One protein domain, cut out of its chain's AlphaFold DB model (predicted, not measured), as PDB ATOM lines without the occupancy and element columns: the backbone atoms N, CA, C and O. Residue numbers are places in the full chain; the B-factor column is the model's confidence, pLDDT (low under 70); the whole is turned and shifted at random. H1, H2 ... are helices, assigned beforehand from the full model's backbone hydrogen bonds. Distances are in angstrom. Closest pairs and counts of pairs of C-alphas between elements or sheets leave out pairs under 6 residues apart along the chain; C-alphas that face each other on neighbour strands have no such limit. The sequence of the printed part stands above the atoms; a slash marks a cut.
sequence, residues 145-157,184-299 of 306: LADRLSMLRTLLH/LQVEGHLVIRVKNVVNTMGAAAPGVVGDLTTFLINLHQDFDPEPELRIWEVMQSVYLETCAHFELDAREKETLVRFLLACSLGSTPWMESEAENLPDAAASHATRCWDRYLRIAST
ATOM      1  N   LEU A 145     117.824  84.596   6.510       46.53
ATOM      2  CA  LEU A 145     116.538  83.955   6.164       46.53
ATOM      3  C   LEU A 145     115.432  84.970   5.903       46.53
ATOM      4  O   LEU A 145     114.456  84.691   5.209       46.53
ATOM      5  N   ALA A 146     115.559  86.129   6.519       46.88
ATOM      6  CA  ALA A 146     114.598  87.201   6.447       46.88
ATOM      7  C   ALA A 146     114.571  87.872   5.075       46.88
ATOM      8  O   ALA A 146     113.513  88.279   4.602       46.88
ATOM      9  N   ASP A 147     115.728  87.840   4.432       47.50
ATOM     10  CA  ASP A 147     116.000  88.148   3.034       47.50
ATOM     11  C   ASP A 147     115.193  87.273   2.057       47.50
ATOM     12  O   ASP A 147     115.185  87.509   0.858       47.50
ATOM     13  N   ARG A 148     114.529  86.217   2.546       48.91
ATOM     14  CA  ARG A 148     113.812  85.217   1.737       48.91
ATOM     15  C   ARG A 148     112.290  85.248   1.950       48.91
ATOM     16  O   ARG A 148     111.570  84.417   1.402       48.91
ATOM     17  N   LEU A 149     111.777  86.172   2.771       46.06
ATOM     18  CA  LEU A 149     110.368  86.224   3.200       46.06
ATOM     19  C   LEU A 149     109.414  86.838   2.163       46.06
ATOM     20  O   LEU A 149     108.298  86.366   1.974       46.06
ATOM     21  N   SER A 150     109.843  87.869   1.460       48.94
ATOM     22  CA  SER A 150     109.233  88.399   0.228       48.94
ATOM     23  C   SER A 150     109.116  87.339  -0.866       48.94
ATOM     24  O   SER A 150     108.056  87.164  -1.462       48.94
ATOM     25  N   MET A 151     110.169  86.547  -1.040       48.44
ATOM     26  CA  MET A 151     110.206  85.406  -1.942       48.44
ATOM     27  C   MET A 151     109.195  84.305  -1.529       48.44
ATOM     28  O   MET A 151     108.495  83.748  -2.379       48.44
ATOM     29  N   LEU A 152     109.015  84.059  -0.222       45.84
ATOM     30  CA  LEU A 152     107.919  83.231   0.320       45.84
ATOM     31  C   LEU A 152     106.526  83.811   0.035       45.84
ATOM     32  O   LEU A 152     105.593  83.049  -0.211       45.84
ATOM     33  N   ARG A 153     106.357  85.139   0.045       47.97
ATOM     34  CA  ARG A 153     105.076  85.781  -0.294       47.97
ATOM     35  C   ARG A 153     104.727  85.594  -1.765       47.97
ATOM     36  O   ARG A 153     103.577  85.296  -2.063       47.97
ATOM     37  N   THR A 154     105.697  85.687  -2.674       45.03
ATOM     38  CA  THR A 154     105.458  85.430  -4.103       45.03
ATOM     39  C   THR A 154     104.981  83.999  -4.358       45.03
ATOM     40  O   THR A 154     104.032  83.800  -5.108       45.03
ATOM     41  N   LEU A 155     105.548  83.012  -3.655       42.69
ATOM     42  CA  LEU A 155     105.070  81.624  -3.696       42.69
ATOM     43  C   LEU A 155     103.634  81.461  -3.196       42.69
ATOM     44  O   LEU A 155     102.848  80.740  -3.800       42.69
ATOM     45  N   LEU A 156     103.287  82.131  -2.095       38.53
ATOM     46  CA  LEU A 156     101.951  82.050  -1.496       38.53
ATOM     47  C   LEU A 156     100.869  82.762  -2.327       38.53
ATOM     48  O   LEU A 156      99.686  82.518  -2.113       38.53
ATOM     49  N   HIS A 157     101.261  83.618  -3.271       44.06
ATOM     50  CA  HIS A 157     100.356  84.320  -4.184       44.06
ATOM     51  C   HIS A 157     100.323  83.720  -5.603       44.06
ATOM     52  O   HIS A 157      99.572  84.207  -6.442       44.06
ATOM     53  N   LEU A 184     107.129 104.744  -6.458       73.94
ATOM     54  CA  LEU A 184     108.214 103.960  -5.880       73.94
ATOM     55  C   LEU A 184     109.551 104.682  -6.111       73.94
ATOM     56  O   LEU A 184     109.934 104.916  -7.258       73.94
ATOM     57  N   GLN A 185     110.253 105.054  -5.038       79.19
ATOM     58  CA  GLN A 185     111.623 105.565  -5.131       79.19
ATOM     59  C   GLN A 185     112.597 104.416  -4.882       79.19
ATOM     60  O   GLN A 185     112.635 103.861  -3.789       79.19
ATOM     61  N   VAL A 186     113.378 104.064  -5.901       80.00
ATOM     62  CA  VAL A 186     114.380 102.994  -5.830       80.00
ATOM     63  C   VAL A 186     115.690 103.515  -6.394       80.00
ATOM     64  O   VAL A 186     115.705 104.281  -7.360       80.00
ATOM     65  N   GLU A 187     116.801 103.085  -5.810       84.12
ATOM     66  CA  GLU A 187     118.117 103.390  -6.348       84.12
ATOM     67  C   GLU A 187     118.309 102.747  -7.728       84.12
ATOM     68  O   GLU A 187     118.002 101.573  -7.942       84.12
ATOM     69  N   GLY A 188     118.851 103.507  -8.684       88.06
ATOM     70  CA  GLY A 188     118.960 103.051 -10.074       88.06
ATOM     71  C   GLY A 188     119.785 101.771 -10.244       88.06
ATOM     72  O   GLY A 188     119.515 100.981 -11.147       88.06
ATOM     73  N   HIS A 189     120.757 101.529  -9.362       90.12
ATOM     74  CA  HIS A 189     121.585 100.328  -9.407       90.12
ATOM     75  C   HIS A 189     120.783  99.055  -9.058       90.12
ATOM     76  O   HIS A 189     120.962  98.028  -9.716       90.12
ATOM     77  N   LEU A 190     119.834  99.135  -8.114       86.06
ATOM     78  CA  LEU A 190     118.918  98.038  -7.782       86.06
ATOM     79  C   LEU A 190     117.998  97.716  -8.961       86.06
ATOM     80  O   LEU A 190     117.792  96.549  -9.282       86.06
ATOM     81  N   VAL A 191     117.506  98.738  -9.671       91.19
ATOM     82  CA  VAL A 191     116.642  98.552 -10.851       91.19
ATOM     83  C   VAL A 191     117.340  97.722 -11.930       91.19
ATOM     84  O   VAL A 191     116.724  96.835 -12.519       91.19
ATOM     85  N   ILE A 192     118.625  97.976 -12.187       94.62
ATOM     86  CA  ILE A 192     119.398  97.214 -13.178       94.62
ATOM     87  C   ILE A 192     119.592  95.761 -12.740       94.62
ATOM     88  O   ILE A 192     119.398  94.851 -13.546       94.62
ATOM     89  N   ARG A 193     119.935  95.534 -11.472       95.00
ATOM     90  CA  ARG A 193     120.135  94.190 -10.914       95.00
ATOM     91  C   ARG A 193     118.846  93.367 -10.948       95.00
ATOM     92  O   ARG A 193     118.840  92.274 -11.506       95.00
ATOM     93  N   VAL A 194     117.727  93.940 -10.500       91.56
ATOM     94  CA  VAL A 194     116.402  93.301 -10.595       91.56
ATOM     95  C   VAL A 194     116.033  93.013 -12.048       91.56
ATOM     96  O   VAL A 194     115.573  91.920 -12.369       91.56
ATOM     97  N   LYS A 195     116.280  93.958 -12.963       94.19
ATOM     98  CA  LYS A 195     116.020  93.742 -14.389       94.19
ATOM     99  C   LYS A 195     116.808  92.553 -14.946       94.19
ATOM    100  O   LYS A 195     116.271  91.824 -15.775       94.19
ATOM    101  N   ASN A 196     118.042  92.331 -14.496       95.81
ATOM    102  CA  ASN A 196     118.830  91.169 -14.910       95.81
ATOM    103  C   ASN A 196     118.208  89.859 -14.406       95.81
ATOM    104  O   ASN A 196     118.055  88.927 -15.198       95.81
ATOM    105  N   VAL A 197     117.791  89.812 -13.138       93.75
ATOM    106  CA  VAL A 197     117.086  88.660 -12.547       93.75
ATOM    107  C   VAL A 197     115.812  88.342 -13.339       93.75
ATOM    108  O   VAL A 197     115.659  87.227 -13.846       93.75
ATOM    109  N   VAL A 198     114.941  89.338 -13.522       90.50
ATOM    110  CA  VAL A 198     113.649  89.195 -14.214       90.50
ATOM    111  C   VAL A 198     113.834  88.777 -15.671       90.50
ATOM    112  O   VAL A 198     113.170  87.854 -16.130       90.50
ATOM    113  N   ASN A 199     114.770  89.384 -16.403       92.06
ATOM    114  CA  ASN A 199     115.017  89.011 -17.799       92.06
ATOM    115  C   ASN A 199     115.564  87.587 -17.952       92.06
ATOM    116  O   ASN A 199     115.363  86.967 -18.993       92.06
ATOM    117  N   THR A 200     116.277  87.085 -16.943       93.25
ATOM    118  CA  THR A 200     116.903  85.762 -16.995       93.25
ATOM    119  C   THR A 200     115.911  84.655 -16.662       93.25
ATOM    120  O   THR A 200     115.823  83.671 -17.390       93.25
ATOM    121  N   MET A 201     115.170  84.804 -15.564       93.00
ATOM    122  CA  MET A 201     114.322  83.737 -15.019       93.00
ATOM    123  C   MET A 201     112.822  83.995 -15.209       93.00
ATOM    124  O   MET A 201     112.035  83.055 -15.163       93.00
ATOM    125  N   GLY A 202     112.405  85.237 -15.470       83.38
ATOM    126  CA  GLY A 202     110.988  85.615 -15.545       83.38
ATOM    127  C   GLY A 202     110.233  84.990 -16.711       83.38
ATOM    128  O   GLY A 202     109.074  84.625 -16.556       83.38
ATOM    129  N   ALA A 203     110.895  84.776 -17.850       82.88
ATOM    130  CA  ALA A 203     110.291  84.040 -18.961       82.88
ATOM    131  C   ALA A 203     110.123  82.540 -18.653       82.88
ATOM    132  O   ALA A 203     109.206  81.915 -19.174       82.88
ATOM    133  N   ALA A 204     111.007  81.971 -17.826       86.38
ATOM    134  CA  ALA A 204     110.966  80.560 -17.457       86.38
ATOM    135  C   ALA A 204     109.938  80.277 -16.355       86.38
ATOM    136  O   ALA A 204     109.304  79.234 -16.383       86.38
ATOM    137  N   ALA A 205     109.765  81.191 -15.399       81.00
ATOM    138  CA  ALA A 205     108.840  81.019 -14.282       81.00
ATOM    139  C   ALA A 205     108.086  82.328 -13.974       81.00
ATOM    140  O   ALA A 205     108.335  82.965 -12.945       81.00
ATOM    141  N   PRO A 206     107.153  82.752 -14.845       76.88
ATOM    142  CA  PRO A 206     106.454  84.029 -14.697       76.88
ATOM    143  C   PRO A 206     105.615  84.105 -13.417       76.88
ATOM    144  O   PRO A 206     105.550  85.166 -12.806       76.88
ATOM    145  N   GLY A 207     105.040  82.986 -12.958       67.81
ATOM    146  CA  GLY A 207     104.302  82.925 -11.688       67.81
ATOM    147  C   GLY A 207     105.184  83.035 -10.439       67.81
ATOM    148  O   GLY A 207     104.678  83.312  -9.357       67.81
ATOM    149  N   VAL A 208     106.498  82.841 -10.582       71.62
ATOM    150  CA  VAL A 208     107.463  82.884  -9.472       71.62
ATOM    151  C   VAL A 208     108.222  84.204  -9.438       71.62
ATOM    152  O   VAL A 208     108.451  84.757  -8.372       71.62
ATOM    153  N   VAL A 209     108.659  84.700 -10.594       77.12
ATOM    154  CA  VAL A 209     109.503  85.901 -10.681       77.12
ATOM    155  C   VAL A 209     108.663  87.147 -10.982       77.12
ATOM    156  O   VAL A 209     108.995  88.236 -10.527       77.12
ATOM    157  N   GLY A 210     107.559  87.004 -11.717       76.62
ATOM    158  CA  GLY A 210     106.720  88.127 -12.130       76.62
ATOM    159  C   GLY A 210     107.412  89.093 -13.099       76.62
ATOM    160  O   GLY A 210     108.423  88.779 -13.734       76.62
ATOM    161  N   ASP A 211     106.834  90.287 -13.235       82.00
ATOM    162  CA  ASP A 211     107.400  91.386 -14.019       82.00
ATOM    163  C   ASP A 211     108.278  92.324 -13.169       82.00
ATOM    164  O   ASP A 211     108.237  92.316 -11.939       82.00
ATOM    165  N   LEU A 212     109.052  93.187 -13.837       84.62
ATOM    166  CA  LEU A 212     109.973  94.136 -13.200       84.62
ATOM    167  C   LEU A 212     109.300  95.034 -12.152       84.62
ATOM    168  O   LEU A 212     109.890  95.306 -11.109       84.62
ATOM    169  N   THR A 213     108.095  95.524 -12.433       80.75
ATOM    170  CA  THR A 213     107.391  96.462 -11.553       80.75
ATOM    171  C   THR A 213     106.926  95.739 -10.300       80.75
ATOM    172  O   THR A 213     107.204  96.193  -9.192       80.75
ATOM    173  N   THR A 214     106.279  94.588 -10.482       73.75
ATOM    174  CA  THR A 214     105.808  93.739  -9.385       73.75
ATOM    175  C   THR A 214     106.970  93.290  -8.500       73.75
ATOM    176  O   THR A 214     106.896  93.409  -7.278       73.75
ATOM    177  N   PHE A 215     108.086  92.873  -9.105       81.50
ATOM    178  CA  PHE A 215     109.293  92.494  -8.374       81.50
ATOM    179  C   PHE A 215     109.839  93.660  -7.543       81.50
ATOM    180  O   PHE A 215     110.078  93.506  -6.350       81.50
ATOM    181  N   LEU A 216     110.008  94.845  -8.144       81.81
ATOM    182  CA  LEU A 216     110.524  96.025  -7.441       81.81
ATOM    183  C   LEU A 216     109.620  96.459  -6.285       81.81
ATOM    184  O   LEU A 216     110.126  96.863  -5.242       81.81
ATOM    185  N   ILE A 217     108.299  96.375  -6.461       72.81
ATOM    186  CA  ILE A 217     107.339  96.668  -5.394       72.81
ATOM    187  C   ILE A 217     107.523  95.680  -4.241       72.81
ATOM    188  O   ILE A 217     107.632  96.121  -3.100       72.81
ATOM    189  N   ASN A 218     107.586  94.379  -4.527       69.88
ATOM    190  CA  ASN A 218     107.737  93.343  -3.503       69.88
ATOM    191  C   ASN A 218     109.063  93.488  -2.747       69.88
ATOM    192  O   ASN A 218     109.056  93.539  -1.520       69.88
ATOM    193  N   LEU A 219     110.162  93.675  -3.478       73.75
ATOM    194  CA  LEU A 219     111.502  93.876  -2.933       73.75
ATOM    195  C   LEU A 219     111.583  95.126  -2.036       73.75
ATOM    196  O   LEU A 219     112.218  95.128  -0.988       73.75
ATOM    197  N   HIS A 220     110.913  96.218  -2.421       69.50
ATOM    198  CA  HIS A 220     110.921  97.472  -1.658       69.50
ATOM    199  C   HIS A 220     109.972  97.471  -0.447       69.50
ATOM    200  O   HIS A 220     110.018  98.379   0.384       69.50
ATOM    201  N   GLN A 221     109.076  96.487  -0.321       62.59
ATOM    202  CA  GLN A 221     108.246  96.360   0.882       62.59
ATOM    203  C   GLN A 221     109.053  95.903   2.107       62.59
ATOM    204  O   GLN A 221     108.571  96.057   3.239       62.59
ATOM    205  N   ASP A 222     110.276  95.414   1.906       54.69
ATOM    206  CA  ASP A 222     111.223  95.098   2.964       54.69
ATOM    207  C   ASP A 222     111.997  96.322   3.476       54.69
ATOM    208  O   ASP A 222     112.100  97.357   2.824       54.69
ATOM    209  N   PHE A 223     112.477  96.238   4.723       44.06
ATOM    210  CA  PHE A 223     113.212  97.330   5.381       44.06
ATOM    211  C   PHE A 223     114.606  97.538   4.763       44.06
ATOM    212  O   PHE A 223     115.138  98.641   4.832       44.06
ATOM    213  N   ASP A 224     115.159  96.492   4.143       58.81
ATOM    214  CA  ASP A 224     116.386  96.510   3.350       58.81
ATOM    215  C   ASP A 224     116.227  95.528   2.165       58.81
ATOM    216  O   ASP A 224     116.051  94.334   2.410       58.81
ATOM    217  N   PRO A 225     116.234  96.001   0.901       70.69
ATOM    218  CA  PRO A 225     116.077  95.150  -0.281       70.69
ATOM    219  C   PRO A 225     117.363  94.408  -0.681       70.69
ATOM    220  O   PRO A 225     117.321  93.442  -1.443       70.69
ATOM    221  N   GLU A 226     118.526  94.878  -0.229       79.56
ATOM    222  CA  GLU A 226     119.824  94.405  -0.710       79.56
ATOM    223  C   GLU A 226     120.081  92.915  -0.419       79.56
ATOM    224  O   GLU A 226     120.606  92.205  -1.283       79.56
ATOM    225  N   PRO A 227     119.751  92.397   0.772       70.88
ATOM    226  CA  PRO A 227     119.995  91.000   1.078       70.88
ATOM    227  C   PRO A 227     119.094  90.040   0.285       70.88
ATOM    228  O   PRO A 227     119.571  89.021  -0.214       70.88
ATOM    229  N   GLU A 228     117.819  90.392   0.085       75.56
ATOM    230  CA  GLU A 228     116.910  89.606  -0.758       75.56
ATOM    231  C   GLU A 228     117.418  89.557  -2.198       75.56
ATOM    232  O   GLU A 228     117.504  88.487  -2.809       75.56
ATOM    233  N   LEU A 229     117.777  90.719  -2.751       86.38
ATOM    234  CA  LEU A 229     118.266  90.809  -4.118       86.38
ATOM    235  C   LEU A 229     119.506  89.931  -4.330       86.38
ATOM    236  O   LEU A 229     119.604  89.258  -5.355       86.38
ATOM    237  N   ARG A 230     120.405  89.857  -3.341       86.12
ATOM    238  CA  ARG A 230     121.570  88.960  -3.381       86.12
ATOM    239  C   ARG A 230     121.176  87.487  -3.507       86.12
ATOM    240  O   ARG A 230     121.819  86.752  -4.254       86.12
ATOM    241  N   ILE A 231     120.118  87.040  -2.833       85.00
ATOM    242  CA  ILE A 231     119.630  85.658  -2.962       85.00
ATOM    243  C   ILE A 231     119.096  85.399  -4.374       85.00
ATOM    244  O   ILE A 231     119.426  84.375  -4.978       85.00
ATOM    245  N   TRP A 232     118.337  86.336  -4.940       90.50
ATOM    246  CA  TRP A 232     117.870  86.236  -6.323       90.50
ATOM    247  C   TRP A 232     119.015  86.212  -7.340       90.50
ATOM    248  O   TRP A 232     118.943  85.482  -8.327       90.50
ATOM    249  N   GLU A 233     120.091  86.958  -7.103       93.56
ATOM    250  CA  GLU A 233     121.292  86.935  -7.946       93.56
ATOM    251  C   GLU A 233     122.067  85.619  -7.832       93.56
ATOM    252  O   GLU A 233     122.594  85.119  -8.831       93.56
ATOM    253  N   VAL A 234     122.098  85.010  -6.643       92.75
ATOM    254  CA  VAL A 234     122.615  83.646  -6.466       92.75
ATOM    255  C   VAL A 234     121.766  82.663  -7.271       92.75
ATOM    256  O   VAL A 234     122.324  81.886  -8.044       92.75
ATOM    257  N   MET A 235     120.432  82.730  -7.172       93.50
ATOM    258  CA  MET A 235     119.533  81.898  -7.986       93.50
ATOM    259  C   MET A 235     119.787  82.102  -9.481       93.50
ATOM    260  O   MET A 235     119.964  81.126 -10.206       93.50
ATOM    261  N   GLN A 236     119.881  83.354  -9.933       96.06
ATOM    262  CA  GLN A 236     120.174  83.697 -11.322       96.06
ATOM    263  C   GLN A 236     121.497  83.071 -11.784       96.06
ATOM    264  O   GLN A 236     121.565  82.499 -12.873       96.06
ATOM    265  N   SER A 237     122.537  83.147 -10.952       97.00
ATOM    266  CA  SER A 237     123.861  82.594 -11.254       97.00
ATOM    267  C   SER A 237     123.827  81.069 -11.376       97.00
ATOM    268  O   SER A 237     124.364  80.518 -12.338       97.00
ATOM    269  N   VAL A 238     123.146  80.380 -10.451       96.69
ATOM    270  CA  VAL A 238     122.970  78.919 -10.524       96.69
ATOM    271  C   VAL A 238     122.141  78.526 -11.747       96.69
ATOM    272  O   VAL A 238     122.498  77.577 -12.447       96.69
ATOM    273  N   TYR A 239     121.059  79.255 -12.027       97.12
ATOM    274  CA  TYR A 239     120.178  79.008 -13.166       97.12
ATOM    275  C   TYR A 239     120.943  79.082 -14.491       97.12
ATOM    276  O   TYR A 239     120.887  78.146 -15.291       97.12
ATOM    277  N   LEU A 240     121.701  80.165 -14.695       97.25
ATOM    278  CA  LEU A 240     122.506  80.380 -15.898       97.25
ATOM    279  C   LEU A 240     123.567  79.295 -16.076       97.25
ATOM    280  O   LEU A 240     123.692  78.744 -17.168       97.25
ATOM    281  N   GLU A 241     124.308  78.955 -15.019       97.19
ATOM    282  CA  GLU A 241     125.345  77.922 -15.104       97.19
ATOM    283  C   GLU A 241     124.754  76.541 -15.381       97.19
ATOM    284  O   GLU A 241     125.291  75.801 -16.207       97.19
ATOM    285  N   THR A 242     123.626  76.207 -14.754       96.81
ATOM    286  CA  THR A 242     122.950  74.926 -14.983       96.81
ATOM    287  C   THR A 242     122.440  74.843 -16.422       96.81
ATOM    288  O   THR A 242     122.695  73.851 -17.096       96.81
ATOM    289  N   CYS A 243     121.808  75.900 -16.943       95.88
ATOM    290  CA  CYS A 243     121.338  75.938 -18.334       95.88
ATOM    291  C   CYS A 243     122.479  75.963 -19.366       95.88
ATOM    292  O   CYS A 243     122.255  75.634 -20.528       95.88
ATOM    293  N   ALA A 244     123.690  76.370 -18.974       96.38
ATOM    294  CA  ALA A 244     124.875  76.281 -19.824       96.38
ATOM    295  C   ALA A 244     125.475  74.862 -19.854       96.38
ATOM    296  O   ALA A 244     126.106  74.490 -20.841       96.38
ATOM    297  N   HIS A 245     125.291  74.079 -18.787       96.81
ATOM    298  CA  HIS A 245     125.780  72.699 -18.690       96.81
ATOM    299  C   HIS A 245     124.779  71.655 -19.199       96.81
ATOM    300  O   HIS A 245     125.196  70.587 -19.642       96.81
ATOM    301  N   PHE A 246     123.481  71.946 -19.120       96.25
ATOM    302  CA  PHE A 246     122.404  71.027 -19.476       96.25
ATOM    303  C   PHE A 246     121.442  71.691 -20.462       96.25
ATOM    304  O   PHE A 246     120.976  72.808 -20.233       96.25
ATOM    305  N   GLU A 247     121.105  70.987 -21.544       94.56
ATOM    306  CA  GLU A 247     120.016  71.396 -22.432       94.56
ATOM    307  C   GLU A 247     118.679  71.100 -21.749       94.56
ATOM    308  O   GLU A 247     118.208  69.969 -21.769       94.56
ATOM    309  N   LEU A 248     118.108  72.125 -21.115       94.75
ATOM    310  CA  LEU A 248     116.819  72.048 -20.430       94.75
ATOM    311  C   LEU A 248     115.696  72.625 -21.301       94.75
ATOM    312  O   LEU A 248     115.836  73.720 -21.879       94.75
ATOM    313  N   ASP A 249     114.568  71.920 -21.355       94.88
ATOM    314  CA  ASP A 249     113.347  72.401 -21.993       94.88
ATOM    315  C   ASP A 249     112.653  73.507 -21.168       94.88
ATOM    316  O   ASP A 249     113.133  73.945 -20.118       94.88
ATOM    317  N   ALA A 250     111.542  74.046 -21.678       91.38
ATOM    318  CA  ALA A 250     110.833  75.140 -21.011       91.38
ATOM    319  C   ALA A 250     110.276  74.740 -19.632       91.38
ATOM    320  O   ALA A 250     110.340  75.538 -18.698       91.38
ATOM    321  N   ARG A 251     109.770  73.510 -19.498       89.19
ATOM    322  CA  ARG A 251     109.190  72.998 -18.256       89.19
ATOM    323  C   ARG A 251     110.287  72.705 -17.240       89.19
ATOM    324  O   ARG A 251     110.165  73.104 -16.090       89.19
ATOM    325  N   GLU A 252     111.384  72.090 -17.668       93.62
ATOM    326  CA  GLU A 252     112.552  71.822 -16.825       93.62
ATOM    327  C   GLU A 252     113.197  73.119 -16.321       93.62
ATOM    328  O   GLU A 252     113.612  73.202 -15.167       93.62
ATOM    329  N   LYS A 253     113.242  74.167 -17.152       94.44
ATOM    330  CA  LYS A 253     113.700  75.502 -16.738       94.44
ATOM    331  C   LYS A 253     112.793  76.128 -15.689       94.44
ATOM    332  O   LYS A 253     113.302  76.730 -14.746       94.44
ATOM    333  N   GLU A 254     111.478  75.995 -15.837       89.44
ATOM    334  CA  GLU A 254     110.525  76.436 -14.817       89.44
ATOM    335  C   GLU A 254     110.741  75.674 -13.501       89.44
ATOM    336  O   GLU A 254     110.879  76.285 -12.438       89.44
ATOM    337  N   THR A 255     110.844  74.343 -13.580       87.75
ATOM    338  CA  THR A 255     111.132  73.459 -12.444       87.75
ATOM    339  C   THR A 255     112.453  73.827 -11.769       87.75
ATOM    340  O   THR A 255     112.509  73.905 -10.546       87.75
ATOM    341  N   LEU A 256     113.499  74.158 -12.531       92.62
ATOM    342  CA  LEU A 256     114.775  74.616 -11.983       92.62
ATOM    343  C   LEU A 256     114.625  75.912 -11.175       92.62
ATOM    344  O   LEU A 256     115.194  76.012 -10.093       92.62
ATOM    345  N   VAL A 257     113.858  76.900 -11.650       90.00
ATOM    346  CA  VAL A 257     113.637  78.141 -10.882       90.00
ATOM    347  C   VAL A 257     112.918  77.843  -9.561       90.00
ATOM    348  O   VAL A 257     113.344  78.336  -8.517       90.00
ATOM    349  N   ARG A 258     111.877  76.998  -9.582       83.25
ATOM    350  CA  ARG A 258     111.153  76.566  -8.371       83.25
ATOM    351  C   ARG A 258     112.039  75.767  -7.414       83.25
ATOM    352  O   ARG A 258     111.994  75.980  -6.206       83.25
ATOM    353  N   PHE A 259     112.900  74.909  -7.949       84.38
ATOM    354  CA  PHE A 259     113.875  74.153  -7.174       84.38
ATOM    355  C   PHE A 259     114.884  75.073  -6.473       84.38
ATOM    356  O   PHE A 259     115.091  74.957  -5.268       84.38
ATOM    357  N   LEU A 260     115.465  76.042  -7.189       87.44
ATOM    358  CA  LEU A 260     116.409  77.012  -6.611       87.44
ATOM    359  C   LEU A 260     115.757  77.894  -5.550       87.44
ATOM    360  O   LEU A 260     116.377  78.243  -4.545       87.44
ATOM    361  N   LEU A 261     114.487  78.210  -5.756       79.19
ATOM    362  CA  LEU A 261     113.657  78.860  -4.768       79.19
ATOM    363  C   LEU A 261     113.472  77.972  -3.526       79.19
ATOM    364  O   LEU A 261     113.730  78.419  -2.416       79.19
ATOM    365  N   ALA A 262     113.152  76.687  -3.673       71.81
ATOM    366  CA  ALA A 262     113.101  75.762  -2.537       71.81
ATOM    367  C   ALA A 262     114.454  75.652  -1.796       71.81
ATOM    368  O   ALA A 262     114.474  75.609  -0.559       71.81
ATOM    369  N   CYS A 263     115.583  75.678  -2.520       76.62
ATOM    370  CA  CYS A 263     116.925  75.747  -1.932       76.62
ATOM    371  C   CYS A 263     117.126  77.028  -1.113       76.62
ATOM    372  O   CYS A 263     117.680  76.975  -0.010       76.62
ATOM    373  N   SER A 264     116.635  78.166  -1.612       73.38
ATOM    374  CA  SER A 264     116.624  79.416  -0.856       73.38
ATOM    375  C   SER A 264     115.809  79.265   0.427       73.38
ATOM    376  O   SER A 264     116.224  79.715   1.479       73.38
ATOM    377  N   LEU A 265     114.715  78.523   0.453       65.38
ATOM    378  CA  LEU A 265     113.907  78.417   1.672       65.38
ATOM    379  C   LEU A 265     114.459  77.445   2.721       65.38
ATOM    380  O   LEU A 265     113.966  77.414   3.847       65.38
ATOM    381  N   GLY A 266     115.487  76.658   2.387       59.06
ATOM    382  CA  GLY A 266     116.060  75.662   3.296       59.06
ATOM    383  C   GLY A 266     115.109  74.500   3.627       59.06
ATOM    384  O   GLY A 266     115.332  73.775   4.600       59.06
ATOM    385  N   SER A 267     114.043  74.312   2.841       52.78
ATOM    386  CA  SER A 267     113.033  73.269   3.054       52.78
ATOM    387  C   SER A 267     113.434  71.964   2.367       52.78
ATOM    388  O   SER A 267     113.121  71.742   1.200       52.78
ATOM    389  N   THR A 268     114.081  71.055   3.105       46.62
ATOM    390  CA  THR A 268     114.449  69.716   2.603       46.62
ATOM    391  C   THR A 268     113.286  68.861   2.082       46.62
ATOM    392  O   THR A 268     113.481  68.236   1.045       46.62
ATOM    393  N   PRO A 269     112.071  68.857   2.673       40.12
ATOM    394  CA  PRO A 269     110.973  68.032   2.157       40.12
ATOM    395  C   PRO A 269     110.353  68.569   0.857       40.12
ATOM    396  O   PRO A 269     109.680  67.823   0.161       40.12
ATOM    397  N   TRP A 270     110.552  69.856   0.549       44.09
ATOM    398  CA  TRP A 270     110.020  70.507  -0.658       44.09
ATOM    399  C   TRP A 270     111.006  70.416  -1.829       44.09
ATOM    400  O   TRP A 270     110.604  70.485  -2.984       44.09
ATOM    401  N   MET A 271     112.301  70.231  -1.548       50.34
ATOM    402  CA  MET A 271     113.328  70.084  -2.585       50.34
ATOM    403  C   MET A 271     113.154  68.803  -3.412       50.34
ATOM    404  O   MET A 271     113.426  68.827  -4.606       50.34
ATOM    405  N   GLU A 272     112.684  67.707  -2.809       51.88
ATOM    406  CA  GLU A 272     112.452  66.443  -3.528       51.88
ATOM    407  C   GLU A 272     111.176  66.486  -4.385       51.88
ATOM    408  O   GLU A 272     111.187  65.978  -5.504       51.88
ATOM    409  N   SER A 273     110.102  67.138  -3.915       55.88
ATOM    410  CA  SER A 273     108.854  67.278  -4.682       55.88
ATOM    411  C   SER A 273     108.977  68.274  -5.837       55.88
ATOM    412  O   SER A 273     108.454  68.034  -6.919       55.88
ATOM    413  N   GLU A 274     109.697  69.381  -5.644       58.62
ATOM    414  CA  GLU A 274     109.900  70.385  -6.700       58.62
ATOM    415  C   GLU A 274     110.953  69.957  -7.734       58.62
ATOM    416  O   GLU A 274     111.017  70.543  -8.808       58.62
ATOM    417  N   ALA A 275     111.769  68.934  -7.455       62.41
ATOM    418  CA  ALA A 275     112.728  68.377  -8.412       62.41
ATOM    419  C   ALA A 275     112.128  67.292  -9.328       62.41
ATOM    420  O   ALA A 275     112.825  66.812 -10.216       62.41
ATOM    421  N   GLU A 276     110.854  66.918  -9.156       67.81
ATOM    422  CA  GLU A 276     110.232  65.731  -9.777       67.81
ATOM    423  C   GLU A 276     110.264  65.730 -11.323       67.81
ATOM    424  O   GLU A 276     110.144  64.679 -11.949       67.81
ATOM    425  N   ASN A 277     110.481  66.890 -11.953       74.81
ATOM    426  CA  ASN A 277     110.608  67.032 -13.409       74.81
ATOM    427  C   ASN A 277     111.982  67.547 -13.870       74.81
ATOM    428  O   ASN A 277     112.119  67.930 -15.026       74.81
ATOM    429  N   LEU A 278     112.986  67.592 -12.992       86.75
ATOM    430  CA  LEU A 278     114.337  68.023 -13.338       86.75
ATOM    431  C   LEU A 278     115.260  66.796 -13.422       86.75
ATOM    432  O   LEU A 278     115.226  65.960 -12.520       86.75
ATOM    433  N   PRO A 279     116.130  66.668 -14.442       91.69
ATOM    434  CA  PRO A 279     117.078  65.559 -14.498       91.69
ATOM    435  C   PRO A 279     117.960  65.500 -13.241       91.69
ATOM    436  O   PRO A 279     118.550  66.513 -12.859       91.69
ATOM    437  N   ASP A 280     118.142  64.314 -12.649       88.31
ATOM    438  CA  ASP A 280     118.916  64.127 -11.404       88.31
ATOM    439  C   ASP A 280     120.316  64.758 -11.459       88.31
ATOM    440  O   ASP A 280     120.816  65.325 -10.480       88.31
ATOM    441  N   ALA A 281     120.964  64.678 -12.625       91.94
ATOM    442  CA  ALA A 281     122.276  65.270 -12.861       91.94
ATOM    443  C   ALA A 281     122.239  66.808 -12.808       91.94
ATOM    444  O   ALA A 281     123.157  67.415 -12.245       91.94
ATOM    445  N   ALA A 282     121.181  67.420 -13.348       92.62
ATOM    446  CA  ALA A 282     120.961  68.861 -13.324       92.62
ATOM    447  C   ALA A 282     120.593  69.336 -11.913       92.62
ATOM    448  O   ALA A 282     121.206  70.282 -11.427       92.62
ATOM    449  N   ALA A 283     119.700  68.630 -11.211       89.94
ATOM    450  CA  ALA A 283     119.356  68.918  -9.818       89.94
ATOM    451  C   ALA A 283     120.596  68.850  -8.910       89.94
ATOM    452  O   ALA A 283     120.922  69.796  -8.196       89.94
ATOM    453  N   SER A 284     121.372  67.768  -9.018       90.38
ATOM    454  CA  SER A 284     122.612  67.591  -8.253       90.38
ATOM    455  C   SER A 284     123.659  68.664  -8.567       90.38
ATOM    456  O   SER A 284     124.413  69.078  -7.683       90.38
ATOM    457  N   HIS A 285     123.758  69.091  -9.828       94.19
ATOM    458  CA  HIS A 285     124.637  70.187 -10.225       94.19
ATOM    459  C   HIS A 285     124.164  71.518  -9.632       94.19
ATOM    460  O   HIS A 285     124.966  72.208  -9.001       94.19
ATOM    461  N   ALA A 286     122.874  71.830  -9.755       93.38
ATOM    462  CA  ALA A 286     122.263  73.035  -9.214       93.38
ATOM    463  C   ALA A 286     122.479  73.148  -7.696       93.38
ATOM    464  O   ALA A 286     122.935  74.191  -7.238       93.38
ATOM    465  N   THR A 287     122.289  72.071  -6.925       89.12
ATOM    466  CA  THR A 287     122.551  72.056  -5.471       89.12
ATOM    467  C   THR A 287     124.007  72.385  -5.136       89.12
ATOM    468  O   THR A 287     124.283  73.214  -4.271       89.12
ATOM    469  N   ARG A 288     124.973  71.786  -5.847       90.12
ATOM    470  CA  ARG A 288     126.400  72.081  -5.614       90.12
ATOM    471  C   ARG A 288     126.742  73.535  -5.938       90.12
ATOM    472  O   ARG A 288     127.520  74.160  -5.214       90.12
ATOM    473  N   CYS A 289     126.184  74.057  -7.027       93.25
ATOM    474  CA  CYS A 289     126.365  75.444  -7.443       93.25
ATOM    475  C   CYS A 289     125.712  76.411  -6.450       93.25
ATOM    476  O   CYS A 289     126.338  77.405  -6.088       93.25
ATOM    477  N   TRP A 290     124.521  76.081  -5.946       90.19
ATOM    478  CA  TRP A 290     123.826  76.818  -4.894       90.19
ATOM    479  C   TRP A 290     124.690  76.956  -3.644       90.19
ATOM    480  O   TRP A 290     125.008  78.070  -3.235       90.19
ATOM    481  N   ASP A 291     125.165  75.837  -3.095       84.56
ATOM    482  CA  ASP A 291     126.014  75.837  -1.904       84.56
ATOM    483  C   ASP A 291     127.296  76.652  -2.109       84.56
ATOM    484  O   ASP A 291     127.768  77.343  -1.203       84.56
ATOM    485  N   ARG A 292     127.886  76.573  -3.307       88.56
ATOM    486  CA  ARG A 292     129.082  77.339  -3.666       88.56
ATOM    487  C   ARG A 292     128.792  78.837  -3.719       88.56
ATOM    488  O   ARG A 292     129.519  79.602  -3.091       88.56
ATOM    489  N   TYR A 293     127.766  79.253  -4.454       90.31
ATOM    490  CA  TYR A 293     127.469  80.668  -4.667       90.31
ATOM    491  C   TYR A 293     126.869  81.344  -3.446       90.31
ATOM    492  O   TYR A 293     127.197  82.496  -3.188       90.31
ATOM    493  N   LEU A 294     126.103  80.620  -2.632       83.81
ATOM    494  CA  LEU A 294     125.617  81.141  -1.364       83.81
ATOM    495  C   LEU A 294     126.775  81.450  -0.404       83.81
ATOM    496  O   LEU A 294     126.782  82.510   0.212       83.81
ATOM    497  N   ARG A 295     127.796  80.578  -0.329       80.62
ATOM    498  CA  ARG A 295     129.028  80.863   0.435       80.62
ATOM    499  C   ARG A 295     129.792  82.068  -0.112       80.62
ATOM    500  O   ARG A 295     130.381  82.820   0.655       80.62
ATOM    501  N   ILE A 296     129.815  82.230  -1.434       84.19
ATOM    502  CA  ILE A 296     130.475  83.368  -2.080       84.19
ATOM    503  C   ILE A 296     129.746  84.668  -1.713       84.19
ATOM    504  O   ILE A 296     130.374  85.613  -1.249       84.19
ATOM    505  N   ALA A 297     128.421  84.691  -1.846       80.38
ATOM    506  CA  ALA A 297     127.594  85.857  -1.549       80.38
ATOM    507  C   ALA A 297     127.601  86.255  -0.061       80.38
ATOM    508  O   ALA A 297     127.371  87.422   0.253       80.38
ATOM    509  N   SER A 298     127.875  85.312   0.848       73.00
ATOM    510  CA  SER A 298     127.977  85.574   2.288       73.00
ATOM    511  C   SER A 298     129.379  85.977   2.765       73.00
ATOM    512  O   SER A 298     129.554  86.280   3.945       73.00
ATOM    513  N   THR A 299     130.386  85.990   1.884       73.81
ATOM    514  CA  THR A 299     131.764  86.358   2.240       73.81
ATOM    515  C   THR A 299     132.069  87.790   1.796       73.81
ATOM    516  O   THR A 299     131.955  88.104   0.617       73.81
TER     517      THR A 299
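AT A GLANCE: This is residues 145 to 157 and 184 to 299 of the 306 residues of the protein "Toll/interleukin-1 receptor domain-containing protein" of Lentzea alba (UniProt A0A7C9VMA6). The longest helix, H5, runs through the middle; H6 and H8 pack on it as a crossed three-helix bundle, and H2 packs on it on the side away from H8. H7 folds back along H6, H4 packs on H2, and short H1 and H3 lie between H4 and H6. The printed part has 129 residues, with eight named helices, H1 to H8 in order, and no named strand: all helix. It is compact, with a radius of gyration of the C-alphas of 13.8 A and spans of 42 by 29 by 26 A.

HOW THE PARTS SIT: Start at H5, residues 226 to 245, which touches H8, residues 280 to 297, closest at C-alphas 238 and 289, 5.8 A, opposite ways at a steep tilt of 37 degrees, only just past shallow. H6, residues 250 to 265, forms a hairpin with H5, closest at C-alphas 235 and 260, 6.0 A. H6 touches H8 with residues 256 to 263 alone, closest at C-alphas 260 and 286, 7.5 A. H7, residues 268 to 274, forms a hairpin with H6, closest at C-alphas 259 and 274, 5.5 A. H2, residues 188 to 201, touches H5, closest at C-alphas 197 and 236, 6.0 A. H4, residues 212 to 220, touches H2, closest at C-alphas 195 and 212, 6.2 A. H1, residues 149 to 156, and H3, residues 206 to 209, only just touch, with 3 pairs of C-alphas within 8 A, closest at 154 and 208, 6.3 A. In H1, H2, H4, H5, H6 and H8 every O i to N i+4 pair is within hydrogen-bond range; H7 has 1 of 3, beside 1 of 4 O i to N i+3 pairs, and H3 is too short for an O i to N i+4 pair.

IN THESE COORDINATES: Find C-alpha 226 at (119.824, 94.405, -0.710); from there H5 runs 28.8 A to C-alpha 245. H8 runs 25.4 A to C-alpha 297 at (127.594, 85.857, -1.549), H6 23.1 A and H2 20.5 A.

THE WHOLE: Look for the cut: residues 158 to 183 are not printed, and C-alphas 157 and 184 are 21.2 A apart. Each link printed whole is tight. Confidence is under 70 in 32 residues, among them 145 to 157 and 265 to 276.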